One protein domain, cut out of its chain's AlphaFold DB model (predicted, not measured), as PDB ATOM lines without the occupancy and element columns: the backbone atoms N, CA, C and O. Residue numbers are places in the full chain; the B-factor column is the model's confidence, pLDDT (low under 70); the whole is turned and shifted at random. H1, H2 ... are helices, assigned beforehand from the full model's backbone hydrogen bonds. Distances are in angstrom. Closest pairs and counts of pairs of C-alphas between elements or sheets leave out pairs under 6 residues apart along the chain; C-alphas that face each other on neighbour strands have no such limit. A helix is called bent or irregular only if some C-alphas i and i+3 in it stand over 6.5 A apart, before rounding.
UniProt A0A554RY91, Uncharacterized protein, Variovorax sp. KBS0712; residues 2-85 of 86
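Overview. This is residues 2 to 85 of the 86 residues of an uncharacterized protein of Variovorax sp. KBS0712 (UniProt A0A554RY91). Two helices side by side, the long H1 and the shorter H3, make the middle of this model; H2 folds back from the end of H1 on one side of them, and H4 and H6 cross on the opposite side, H4 over the later part of H1 and H6 over H3. The short H5 sits between H4 and H6 along the chain, on that same far side. The printed part has 84 residues with six named helices, H1 to H6 in order, and no named strand; the class is all helix. It is compact, with a radius of gyration of the C-alphas of 11.9 A and spans of 29 by 28 by 17 A.

Along the chain. H1, residues 2 to 21, is 29.1 A long from its first C-alpha at (-17.809, 22.054, 57.366) to C-alpha 21 at (9.075, 19.282, 46.462). H2, residues 23 to 35, measures 19.6 A and is irregular: C-alphas 24 and 27 are 7.5 A apart. H3, residues 41 to 51, is 15.0 A long, and H4, residues 54 to 64, is 15.5 A long. H5 is residues 70 to 73. H6, residues 75 to 83, is 12.6 A long and ends with C-alpha 83 at (-10.260, 12.946, 49.143).

Arrangement. H1 is the hub, touching H2, H3 and H4. H1 and H2 form a helical hairpin, opposite ways at a shallow tilt of 26 degrees; they touch with residues 15 to 19 of H1 and 25 to 29 of H2 alone, and their closest C-alphas, of Val 19 and Arg 26, are 5.5 A apart. H1 and H3 touch and run the same way at a shallow tilt of 29 degrees, with the C-alphas of Ala 11 and Leu 45 closest at 6.0 A. H2 and H3 are near each other, with 5 pairs of C-alphas within 10 A. H4 touches residues 13 to 21 of H1 alone, at a steep tilt of 54 degrees, opposite ways; the closest C-alphas, of Ala 14 and Val 60, are 5.4 A apart. H4 and H5 only just touch, with 3 pairs of C-alphas within 8 A, the closest being Glu 61 and Leu 71 at 7.0 A. H6 touches H3 at a steep tilt of 58 degrees, opposite ways, with the C-alphas of Arg 46 and Pro 76 closest at 6.0 A. H2 is apart from H4, H5 and H6. The helix packing is part aligned, part crossed: 2 of 4 touching pairs with a tilt are shallow. Each O i to N i+4 pair is within hydrogen-bond range in H1, H3 and H4, against 7 of 9 in H2 and 4 of 5 in H6; H5 is too short for such a pair.

Size, cuts and confidence. The two C-alphas farthest apart, of Ala 2 and Asp 24, are 32.8 A apart. The printed part has no cut, and its five links between helices are tight. The mean pLDDT of the printed part is 70.7; residues 2 to 5, 7, 35 to 53 and 71 to 85 are under 70.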
ATOM      1  N   ALA A   2     -18.956  22.943  57.085       60.28
ATOM      2  CA  ALA A   2     -17.809  22.054  57.366       60.28
ATOM      3  C   ALA A   2     -17.039  21.578  56.112       60.28
ATOM      4  O   ALA A   2     -15.814  21.594  56.086       60.28
ATOM      5  N   LYS A   3     -17.761  21.246  55.034       58.91
ATOM      6  CA  LYS A   3     -17.180  20.734  53.782       58.91
ATOM      7  C   LYS A   3     -16.300  21.755  53.043       58.91
ATOM      8  O   LYS A   3     -15.326  21.372  52.410       58.91
ATOM      9  N   ALA A   4     -16.615  23.049  53.157       63.12
ATOM     10  CA  ALA A   4     -15.804  24.120  52.573       63.12
ATOM     11  C   ALA A   4     -14.453  24.255  53.297       63.12
ATOM     12  O   ALA A   4     -13.421  24.324  52.646       63.12
ATOM     13  N   LYS A   5     -14.452  24.169  54.636       67.25
ATOM     14  CA  LYS A   5     -13.216  24.167  55.437       67.25
ATOM     15  C   LYS A   5     -12.330  22.946  55.170       67.25
ATOM     16  O   LYS A   5     -11.112  23.066  55.196       67.25
ATOM     17  N   GLN A   6     -12.923  21.779  54.909       70.19
ATOM     18  CA  GLN A   6     -12.164  20.583  54.523       70.19
ATOM     19  C   GLN A   6     -11.485  20.741  53.160       70.19
ATOM     20  O   GLN A   6     -10.325  20.370  53.019       70.19
ATOM     21  N   LEU A   7     -12.185  21.307  52.173       69.88
ATOM     22  CA  LEU A   7     -11.598  21.576  50.857       69.88
ATOM     23  C   LEU A   7     -10.437  22.575  50.949       69.88
ATOM     24  O   LEU A   7      -9.434  22.371  50.276       69.88
ATOM     25  N   ASP A   8     -10.534  23.574  51.831       71.06
ATOM     26  CA  ASP A   8      -9.454  24.542  52.088       71.06
ATOM     27  C   ASP A   8      -8.211  23.881  52.680       71.06
ATOM     28  O   ASP A   8      -7.096  24.114  52.221       71.06
ATOM     29  N   ALA A   9      -8.394  22.992  53.654       77.06
ATOM     30  CA  ALA A   9      -7.278  22.257  54.240       77.06
ATOM     31  C   ALA A   9      -6.592  21.324  53.225       77.06
ATOM     32  O   ALA A   9      -5.374  21.159  53.263       77.06
ATOM     33  N   LEU A  10      -7.355  20.714  52.312       76.38
ATOM     34  CA  LEU A  10      -6.811  19.871  51.242       76.38
ATOM     35  C   LEU A  10      -6.052  20.707  50.200       76.38
ATOM     36  O   LEU A  10      -4.950  20.344  49.800       76.38
ATOM     37  N   ALA A  11      -6.623  21.833  49.787       76.88
ATOM     38  CA  ALA A  11      -6.011  22.789  48.873       76.88
ATOM     39  C   ALA A  11      -4.646  23.292  49.369       76.88
ATOM     40  O   ALA A  11      -3.653  23.207  48.646       76.88
ATOM     41  N   GLU A  12      -4.591  23.759  50.616       79.62
ATOM     42  CA  GLU A  12      -3.354  24.253  51.225       79.62
ATOM     43  C   GLU A  12      -2.314  23.141  51.373       79.62
ATOM     44  O   GLU A  12      -1.166  23.328  50.982       79.62
ATOM     45  N   ARG A  13      -2.719  21.939  51.812       82.25
ATOM     46  CA  ARG A  13      -1.808  20.782  51.882       82.25
ATOM     47  C   ARG A  13      -1.207  20.423  50.525       82.25
ATOM     48  O   ARG A  13      -0.039  20.049  50.463       82.25
ATOM     49  N   ALA A  14      -1.984  20.516  49.448       79.62
ATOM     50  CA  ALA A  14      -1.495  20.255  48.098       79.62
ATOM     51  C   ALA A  14      -0.490  21.325  47.635       79.62
ATOM     52  O   ALA A  14       0.553  20.980  47.084       79.62
ATOM     53  N   LEU A  15      -0.772  22.607  47.888       81.12
ATOM     54  CA  LEU A  15       0.150  23.705  47.576       81.12
ATOM     55  C   LEU A  15       1.455  23.591  48.368       81.12
ATOM     56  O   LEU A  15       2.535  23.711  47.791       81.12
ATOM     57  N   ASP A  16       1.368  23.290  49.662       85.31
ATOM     58  CA  ASP A  16       2.539  23.092  50.514       85.31
ATOM     59  C   ASP A  16       3.389  21.910  50.041       85.31
ATOM     60  O   ASP A  16       4.612  22.021  49.988       85.31
ATOM     61  N   ALA A  17       2.763  20.805  49.629       84.38
ATOM     62  CA  ALA A  17       3.467  19.650  49.075       84.38
ATOM     63  C   ALA A  17       4.247  19.991  47.796       84.38
ATOM     64  O   ALA A  17       5.398  19.579  47.637       84.38
ATOM     65  N   VAL A  18       3.638  20.774  46.900       81.94
ATOM     66  CA  VAL A  18       4.289  21.235  45.668       81.94
ATOM     67  C   VAL A  18       5.481  22.130  45.998       81.94
ATOM     68  O   VAL A  18       6.567  21.885  45.487       81.94
ATOM     69  N   VAL A  19       5.325  23.107  46.896       86.31
ATOM     70  CA  VAL A  19       6.423  24.004  47.301       86.31
ATOM     71  C   VAL A  19       7.532  23.257  48.048       86.31
ATOM     72  O   VAL A  19       8.705  23.593  47.893       86.31
ATOM     73  N   ALA A  20       7.193  22.237  48.839       86.44
ATOM     74  CA  ALA A  20       8.174  21.416  49.545       86.44
ATOM     75  C   ALA A  20       9.021  20.574  48.575       86.44
ATOM     76  O   ALA A  20      10.226  20.439  48.774       86.44
ATOM     77  N   SER A  21       8.397  20.040  47.521       81.00
ATOM     78  CA  SER A  21       9.075  19.282  46.462       81.00
ATOM     79  C   SER A  21       9.841  20.189  45.489       81.00
ATOM     80  O   SER A  21      10.926  19.845  45.022       81.00
ATOM     81  N   ARG A  22       9.292  21.375  45.201       80.88
ATOM     82  CA  ARG A  22       9.789  22.341  44.216       80.88
ATOM     83  C   ARG A  22       9.753  23.764  44.779       80.88
ATOM     84  O   ARG A  22       8.804  24.516  44.531       80.88
ATOM     85  N   PRO A  23      10.785  24.163  45.547       85.56
ATOM     86  CA  PRO A  23      10.839  25.484  46.174       85.56
ATOM     87  C   PRO A  23      10.810  26.653  45.178       85.56
ATOM     88  O   PRO A  23      10.405  27.755  45.551       85.56
ATOM     89  N   ASP A  24      11.204  26.418  43.923       83.06
ATOM     90  CA  ASP A  24      11.124  27.353  42.792       83.06
ATOM     91  C   ASP A  24       9.682  27.768  42.453       83.06
ATOM     92  O   ASP A  24       9.458  28.862  41.939       83.06
ATOM     93  N   LEU A  25       8.691  26.944  42.807       81.44
ATOM     94  CA  LEU A  25       7.270  27.215  42.578       81.44
ATOM     95  C   LEU A  25       6.596  27.997  43.718       81.44
ATOM     96  O   LEU A  25       5.375  28.156  43.712       81.44
ATOM     97  N   ARG A  26       7.354  28.512  44.694       84.44
ATOM     98  CA  ARG A  26       6.799  29.263  45.836       84.44
ATOM     99  C   ARG A  26       5.961  30.468  45.405       84.44
ATOM    100  O   ARG A  26       4.839  30.615  45.880       84.44
ATOM    101  N   THR A  27       6.466  31.282  44.478       83.19
ATOM    102  CA  THR A  27       5.739  32.453  43.955       83.19
ATOM    103  C   THR A  27       4.456  32.035  43.243       83.19
ATOM    104  O   THR A  27       3.399  32.601  43.495       83.19
ATOM    105  N   TRP A  28       4.519  30.974  42.433       83.31
ATOM    106  CA  TRP A  28       3.338  30.408  41.783       83.31
ATOM    107  C   TRP A  28       2.289  29.956  42.811       83.31
ATOM    108  O   TRP A  28       1.109  30.255  42.654       83.31
ATOM    109  N   ALA A  29       2.701  29.294  43.896       82.38
ATOM    110  CA  ALA A  29       1.784  28.855  44.945       82.38
ATOM    111  C   ALA A  29       1.135  30.036  45.691       82.38
ATOM    112  O   ALA A  29      -0.052  29.984  46.012       82.38
ATOM    113  N   GLU A  30       1.880  31.113  45.946       83.00
ATOM    114  CA  GLU A  30       1.349  32.344  46.545       83.00
ATOM    115  C   GLU A  30       0.363  33.069  45.623       83.00
ATOM    116  O   GLU A  30      -0.698  33.499  46.081       83.00
ATOM    117  N   ASP A  31       0.663  33.158  44.327       82.31
ATOM    118  CA  ASP A  31      -0.253  33.726  43.336       82.31
ATOM    119  C   ASP A  31      -1.552  32.914  43.274       82.31
ATOM    120  O   ASP A  31      -2.648  33.482  43.297       82.31
ATOM    121  N   LYS A  32      -1.458  31.580  43.343       76.06
ATOM    122  CA  LYS A  32      -2.638  30.709  43.417       76.06
ATOM    123  C   LYS A  32      -3.445  30.902  44.698       76.06
ATOM    124  O   LYS A  32      -4.668  30.965  44.620       76.06
ATOM    125  N   ARG A  33      -2.807  31.097  45.859       78.69
ATOM    126  CA  ARG A  33      -3.501  31.471  47.112       78.69
ATOM    127  C   ARG A  33      -4.289  32.772  46.996       78.69
ATOM    128  O   ARG A  33      -5.340  32.908  47.618       78.69
ATOM    129  N   ARG A  34      -3.804  33.730  46.203       78.75
ATOM    130  CA  ARG A  34      -4.483  35.015  45.984       78.75
ATOM    131  C   ARG A  34      -5.653  34.893  45.015       78.75
ATOM    132  O   ARG A  34      -6.726  35.399  45.326       78.75
ATOM    133  N   GLU A  35      -5.475  34.186  43.897       69.69
ATOM    134  CA  GLU A  35      -6.562  33.874  42.950       69.69
ATOM    135  C   GLU A  35      -7.730  33.155  43.654       69.69
ATOM    136  O   GLU A  35      -8.904  33.396  43.379       69.69
ATOM    137  N   LEU A  36      -7.407  32.327  44.645       63.31
ATOM    138  CA  LEU A  36      -8.357  31.554  45.436       63.31
ATOM    139  C   LEU A  36      -9.247  32.325  46.394       63.31
ATOM    140  O   LEU A  36     -10.293  31.809  46.791       63.31
ATOM    141  N   ALA A  37      -8.847  33.526  46.804       65.31
ATOM    142  CA  ALA A  37      -9.613  34.292  47.778       65.31
ATOM    143  C   ALA A  37     -11.025  34.653  47.262       65.31
ATOM    144  O   ALA A  37     -11.893  34.979  48.073       65.31
ATOM    145  N   GLY A  38     -11.267  34.556  45.943       59.41
ATOM    146  CA  GLY A  38     -12.535  34.895  45.287       59.41
ATOM    147  C   GLY A  38     -13.280  33.767  44.547       59.41
ATOM    148  O   GLY A  38     -14.431  33.984  44.184       59.41
ATOM    149  N   GLU A  39     -12.694  32.580  44.341       61.41
ATOM    150  CA  GLU A  39     -13.246  31.509  43.473       61.41
ATOM    151  C   GLU A  39     -13.822  30.296  44.258       61.41
ATOM    152  O   GLU A  39     -13.450  30.043  45.416       61.41
ATOM    153  N   PRO A  40     -14.724  29.479  43.666       63.16
ATOM    154  CA  PRO A  40     -15.202  28.237  44.270       63.16
ATOM    155  C   PRO A  40     -14.071  27.203  44.398       63.16
ATOM    156  O   PRO A  40     -13.584  26.640  43.425       63.16
ATOM    157  N   ARG A  41     -13.707  26.869  45.637       65.38
ATOM    158  CA  ARG A  41     -12.566  26.006  46.027       65.38
ATOM    159  C   ARG A  41     -12.509  24.605  45.385       65.38
ATOM    160  O   ARG A  41     -11.454  23.974  45.366       65.38
ATOM    161  N   SER A  42     -13.614  24.104  44.828       60.88
ATOM    162  CA  SER A  42     -13.639  22.883  44.004       60.88
ATOM    163  C   SER A  42     -12.888  23.033  42.678       60.88
ATOM    164  O   SER A  42     -12.339  22.050  42.180       60.88
ATOM    165  N   GLU A  43     -12.838  24.244  42.122       62.12
ATOM    166  CA  GLU A  43     -12.034  24.552  40.942       62.12
ATOM    167  C   GLU A  43     -10.546  24.503  41.246       62.12
ATOM    168  O   GLU A  43      -9.790  24.088  40.382       62.12
ATOM    169  N   LEU A  44     -10.111  24.798  42.474       63.69
ATOM    170  CA  LEU A  44      -8.699  24.703  42.830       63.69
ATOM    171  C   LEU A  44      -8.216  23.271  42.959       63.69
ATOM    172  O   LEU A  44      -7.172  22.930  42.421       63.69
ATOM    173  N   LEU A  45      -8.958  22.422  43.664       64.50
ATOM    174  CA  LEU A  45      -8.610  21.003  43.730       64.50
ATOM    175  C   LEU A  45      -8.605  20.394  42.332       64.50
ATOM    176  O   LEU A  45      -7.753  19.571  42.028       64.50
ATOM    177  N   ARG A  46      -9.506  20.849  41.457       64.81
ATOM    178  CA  ARG A  46      -9.451  20.532  40.037       64.81
ATOM    179  C   ARG A  46      -8.148  21.088  39.430       64.81
ATOM    180  O   ARG A  46      -7.345  20.316  38.936       64.81
ATOM    181  N   PHE A  47      -7.856  22.373  39.526       63.12
ATOM    182  CA  PHE A  47      -6.694  22.992  38.887       63.12
ATOM    183  C   PHE A  47      -5.348  22.434  39.377       63.12
ATOM    184  O   PHE A  47      -4.498  22.093  38.567       63.12
ATOM    185  N   LEU A  48      -5.168  22.233  40.684       65.06
ATOM    186  CA  LEU A  48      -4.022  21.524  41.255       65.06
ATOM    187  C   LEU A  48      -3.954  20.102  40.699       65.06
ATOM    188  O   LEU A  48      -2.927  19.639  40.255       65.06
ATOM    189  N   VAL A  49      -5.054  19.378  40.613       58.56
ATOM    190  CA  VAL A  49      -4.976  17.988  40.161       58.56
ATOM    191  C   VAL A  49      -4.903  17.841  38.620       58.56
ATOM    192  O   VAL A  49      -4.532  16.769  38.140       58.56
ATOM    193  N   PHE A  50      -5.214  18.889  37.840       54.81
ATOM    194  CA  PHE A  50      -5.234  18.879  36.360       54.81
ATOM    195  C   PHE A  50      -4.162  19.731  35.671       54.81
ATOM    196  O   PHE A  50      -3.881  19.477  34.503       54.81
ATOM    197  N   SER A  51      -3.576  20.720  36.346       58.97
ATOM    198  CA  SER A  51      -2.542  21.608  35.788       58.97
ATOM    199  C   SER A  51      -1.154  21.357  36.370       58.97
ATOM    200  O   SER A  51      -0.186  21.973  35.928       58.97
ATOM    201  N   LEU A  52      -1.039  20.461  37.350       60.06
ATOM    202  CA  LEU A  52       0.246  19.983  37.825       60.06
ATOM    203  C   LEU A  52       0.853  19.065  36.757       60.06
ATOM    204  O   LEU A  52       0.250  18.078  36.342       60.06
ATOM    205  N   ASP A  53       2.057  19.415  36.310       68.75
ATOM    206  CA  ASP A  53       2.924  18.493  35.586       68.75
ATOM    207  C   ASP A  53       3.137  17.191  36.388       68.75
ATOM    208  O   ASP A  53       2.805  17.088  37.573       68.75
ATOM    209  N   GLN A  54       3.686  16.163  35.740       73.88
ATOM    210  CA  GLN A  54       3.843  14.842  36.355       73.88
ATOM    211  C   GLN A  54       4.601  14.888  37.699       73.88
ATOM    212  O   GLN A  54       4.264  14.132  38.609       73.88
ATOM    213  N   GLY A  55       5.582  15.786  37.851       73.56
ATOM    214  CA  GLY A  55       6.351  15.923  39.091       73.56
ATOM    215  C   GLY A  55       5.523  16.524  40.224       73.56
ATOM    216  O   GLY A  55       5.555  16.061  41.364       73.56
ATOM    217  N   ASN A  56       4.707  17.513  39.898       73.69
ATOM    218  CA  ASN A  56       3.794  18.114  40.846       73.69
ATOM    219  C   ASN A  56       2.666  17.154  41.270       73.69
ATOM    220  O   ASN A  56       2.285  17.123  42.442       73.69
ATOM    221  N   GLN A  57       2.156  16.336  40.345       74.38
ATOM    222  CA  GLN A  57       1.153  15.317  40.658       74.38
ATOM    223  C   GLN A  57       1.698  14.292  41.665       74.38
ATOM    224  O   GLN A  57       1.012  13.965  42.631       74.38
ATOM    225  N   GLN A  58       2.942  13.840  41.482       77.88
ATOM    226  CA  GLN A  58       3.610  12.918  42.406       77.88
ATOM    227  C   GLN A  58       3.823  13.529  43.797       77.88
ATOM    228  O   GLN A  58       3.625  12.847  44.802       77.88
ATOM    229  N   ALA A  59       4.192  14.812  43.872       78.19
ATOM    230  CA  ALA A  59       4.354  15.512  45.148       78.19
ATOM    231  C   ALA A  59       3.040  15.547  45.947       78.19
ATOM    232  O   ALA A  59       3.022  15.290  47.151       78.19
ATOM    233  N   VAL A  60       1.929  15.810  45.256       76.38
ATOM    234  CA  VAL A  60       0.587  15.778  45.842       76.38
ATOM    235  C   VAL A  60       0.217  14.348  46.247       76.38
ATOM    236  O   VAL A  60      -0.153  14.132  47.397       76.38
ATOM    237  N   GLU A  61       0.371  13.353  45.371       79.75
ATOM    238  CA  GLU A  61       0.097  11.942  45.695       79.75
ATOM    239  C   GLU A  61       0.828  11.492  46.966       79.75
ATOM    240  O   GLU A  61       0.192  10.968  47.881       79.75
ATOM    241  N   ALA A  62       2.120  11.805  47.091       79.19
ATOM    242  CA  ALA A  62       2.903  11.503  48.286       79.19
ATOM    243  C   ALA A  62       2.354  12.194  49.550       79.19
ATOM    244  O   ALA A  62       2.214  11.558  50.594       79.19
ATOM    245  N   ALA A  63       1.986  13.476  49.469       79.38
ATOM    246  CA  ALA A  63       1.464  14.236  50.610       79.38
ATOM    247  C   ALA A  63       0.067  13.790  51.080       79.38
ATOM    248  O   ALA A  63      -0.308  14.006  52.242       79.38
ATOM    249  N   PHE A  64      -0.701  13.167  50.186       75.56
ATOM    250  CA  PHE A  64      -2.004  12.574  50.488       75.56
ATOM    251  C   PHE A  64      -1.936  11.071  50.784       75.56
ATOM    252  O   PHE A  64      -2.970  10.482  51.092       75.56
ATOM    253  N   GLY A  65      -0.750  10.454  50.736       78.19
ATOM    254  CA  GLY A  65      -0.591   9.013  50.939       78.19
ATOM    255  C   GLY A  65      -1.258   8.172  49.845       78.19
ATOM    256  O   GLY A  65      -1.715   7.063  50.115       78.19
ATOM    257  N   LEU A  66      -1.362   8.715  48.632       77.50
ATOM    258  CA  LEU A  66      -1.920   8.051  47.457       77.50
ATOM    259  C   LEU A  66      -0.828   7.297  46.691       77.50
ATOM    260  O   LEU A  66       0.356   7.636  46.774       77.50
ATOM    261  N   ALA A  67      -1.224   6.286  45.918       77.50
ATOM    262  CA  ALA A  67      -0.294   5.584  45.044       77.50
ATOM    263  C   ALA A  67       0.104   6.466  43.842       77.50
ATOM    264  O   ALA A  67      -0.704   7.277  43.381       77.50
ATOM    265  N   PRO A  68       1.313   6.297  43.277       75.88
ATOM    266  CA  PRO A  68       1.693   6.991  42.053       75.88
ATOM    267  C   PRO A  68       0.680   6.746  40.924       75.88
ATOM    268  O   PRO A  68       0.404   5.600  40.568       75.88
ATOM    269  N   GLY A  69       0.130   7.815  40.354       72.88
ATOM    270  CA  GLY A  69      -0.888   7.750  39.302       72.88
ATOM    271  C   GLY A  69      -2.335   7.603  39.792       72.88
ATOM    272  O   GLY A  69      -3.244   7.649  38.958       72.88
ATOM    273  N   ASP A  70      -2.586   7.496  41.103       70.50
ATOM    274  CA  ASP A  70      -3.952   7.489  41.655       70.50
ATOM    275  C   ASP A  70      -4.721   8.749  41.274       70.50
ATOM    276  O   ASP A  70      -5.937   8.697  41.040       70.50
ATOM    277  N   LEU A  71      -4.023   9.889  41.191       67.12
ATOM    278  CA  LEU A  71      -4.641  11.086  40.669       67.12
ATOM    279  C   LEU A  71      -4.926  10.863  39.184       67.12
ATOM    280  O   LEU A  71      -6.095  10.832  38.832       67.12
ATOM    281  N   ALA A  72      -3.950  10.599  38.316       64.94
ATOM    282  CA  ALA A  72      -4.156  10.445  36.864       64.94
ATOM    283  C   ALA A  72      -5.382   9.586  36.460       64.94
ATOM    284  O   ALA A  72      -6.153  10.006  35.592       64.94
ATOM    285  N   VAL A  73      -5.628   8.452  37.129       57.38
ATOM    286  CA  VAL A  73      -6.637   7.446  36.738       57.38
ATOM    287  C   VAL A  73      -8.095   7.853  37.024       57.38
ATOM    288  O   VAL A  73      -8.992   7.501  36.261       57.38
ATOM    289  N   ALA A  74      -8.386   8.608  38.088       56.56
ATOM    290  CA  ALA A  74      -9.768   8.738  38.591       56.56
ATOM    291  C   ALA A  74     -10.595   9.917  38.021       56.56
ATOM    292  O   ALA A  74     -11.747  10.116  38.417       56.56
ATOM    293  N   GLY A  75     -10.037  10.710  37.099       52.59
ATOM    294  CA  GLY A  75     -10.683  11.922  36.561       52.59
ATOM    295  C   GLY A  75     -11.035  13.000  37.621       52.59
ATOM    296  O   GLY A  75     -10.884  12.772  38.822       52.59
ATOM    297  N   PRO A  76     -11.487  14.205  37.221       51.66
ATOM    298  CA  PRO A  76     -11.719  15.340  38.135       51.66
ATOM    299  C   PRO A  76     -12.689  15.101  39.279       51.66
ATOM    300  O   PRO A  76     -12.386  15.403  40.433       51.66
ATOM    301  N   ALA A  77     -13.855  14.547  38.968       48.53
ATOM    302  CA  ALA A  77     -14.932  14.421  39.937       48.53
ATOM    303  C   ALA A  77     -14.722  13.239  40.902       48.53
ATOM    304  O   ALA A  77     -15.031  13.351  42.089       48.53
ATOM    305  N   GLY A  78     -14.152  12.128  40.416       55.19
ATOM    306  CA  GLY A  78     -13.901  10.929  41.221       55.19
ATOM    307  C   GLY A  78     -12.825  11.135  42.292       55.19
ATOM    308  O   GLY A  78     -12.972  10.651  43.416       55.19
ATOM    309  N   ARG A  79     -11.783  11.921  41.983       61.66
ATOM    310  CA  ARG A  79     -10.683  12.243  42.914       61.66
ATOM    311  C   ARG A  79     -11.127  13.116  44.085       61.66
ATOM    312  O   ARG A  79     -10.840  12.781  45.231       61.66
ATOM    313  N   ILE A  80     -11.868  14.196  43.812       58.22
ATOM    314  CA  ILE A  80     -12.378  15.100  44.860       58.22
ATOM    315  C   ILE A  80     -13.311  14.331  45.806       58.22
ATOM    316  O   ILE A  80     -13.238  14.493  47.021       58.22
ATOM    317  N   ALA A  81     -14.149  13.440  45.269       58.03
ATOM    318  CA  ALA A  81     -15.036  12.609  46.078       58.03
ATOM    319  C   ALA A  81     -14.288  11.620  46.994       58.03
ATOM    320  O   ALA A  81     -14.765  11.350  48.097       58.03
ATOM    321  N   ARG A  82     -13.131  11.092  46.566       63.00
ATOM    322  CA  ARG A  82     -12.302  10.181  47.373       63.00
ATOM    323  C   ARG A  82     -11.534  10.928  48.471       63.00
ATOM    324  O   ARG A  82     -11.567  10.484  49.612       63.00
ATOM    325  N   LEU A  83     -10.951  12.089  48.163       60.62
ATOM    326  CA  LEU A  83     -10.260  12.946  49.143       60.62
ATOM    327  C   LEU A  83     -11.194  13.514  50.221       60.62
ATOM    328  O   LEU A  83     -10.763  13.760  51.336       60.62
ATOM    329  N   LEU A  84     -12.474  13.716  49.903       56.25
ATOM    330  CA  LEU A  84     -13.486  14.154  50.871       56.25
ATOM    331  C   LEU A  84     -14.019  13.028  51.773       56.25
ATOM    332  O   LEU A  84     -14.780  13.312  52.698       56.25
ATOM    333  N   ARG A  85     -13.709  11.765  51.454       54.72
ATOM    334  CA  ARG A  85     -14.129  10.579  52.218       54.72
ATOM    335  C   ARG A  85     -13.024  10.008  53.112       54.72
ATOM    336  O   ARG A  85     -13.363   9.215  53.985       54.72
TER     337      ARG A  85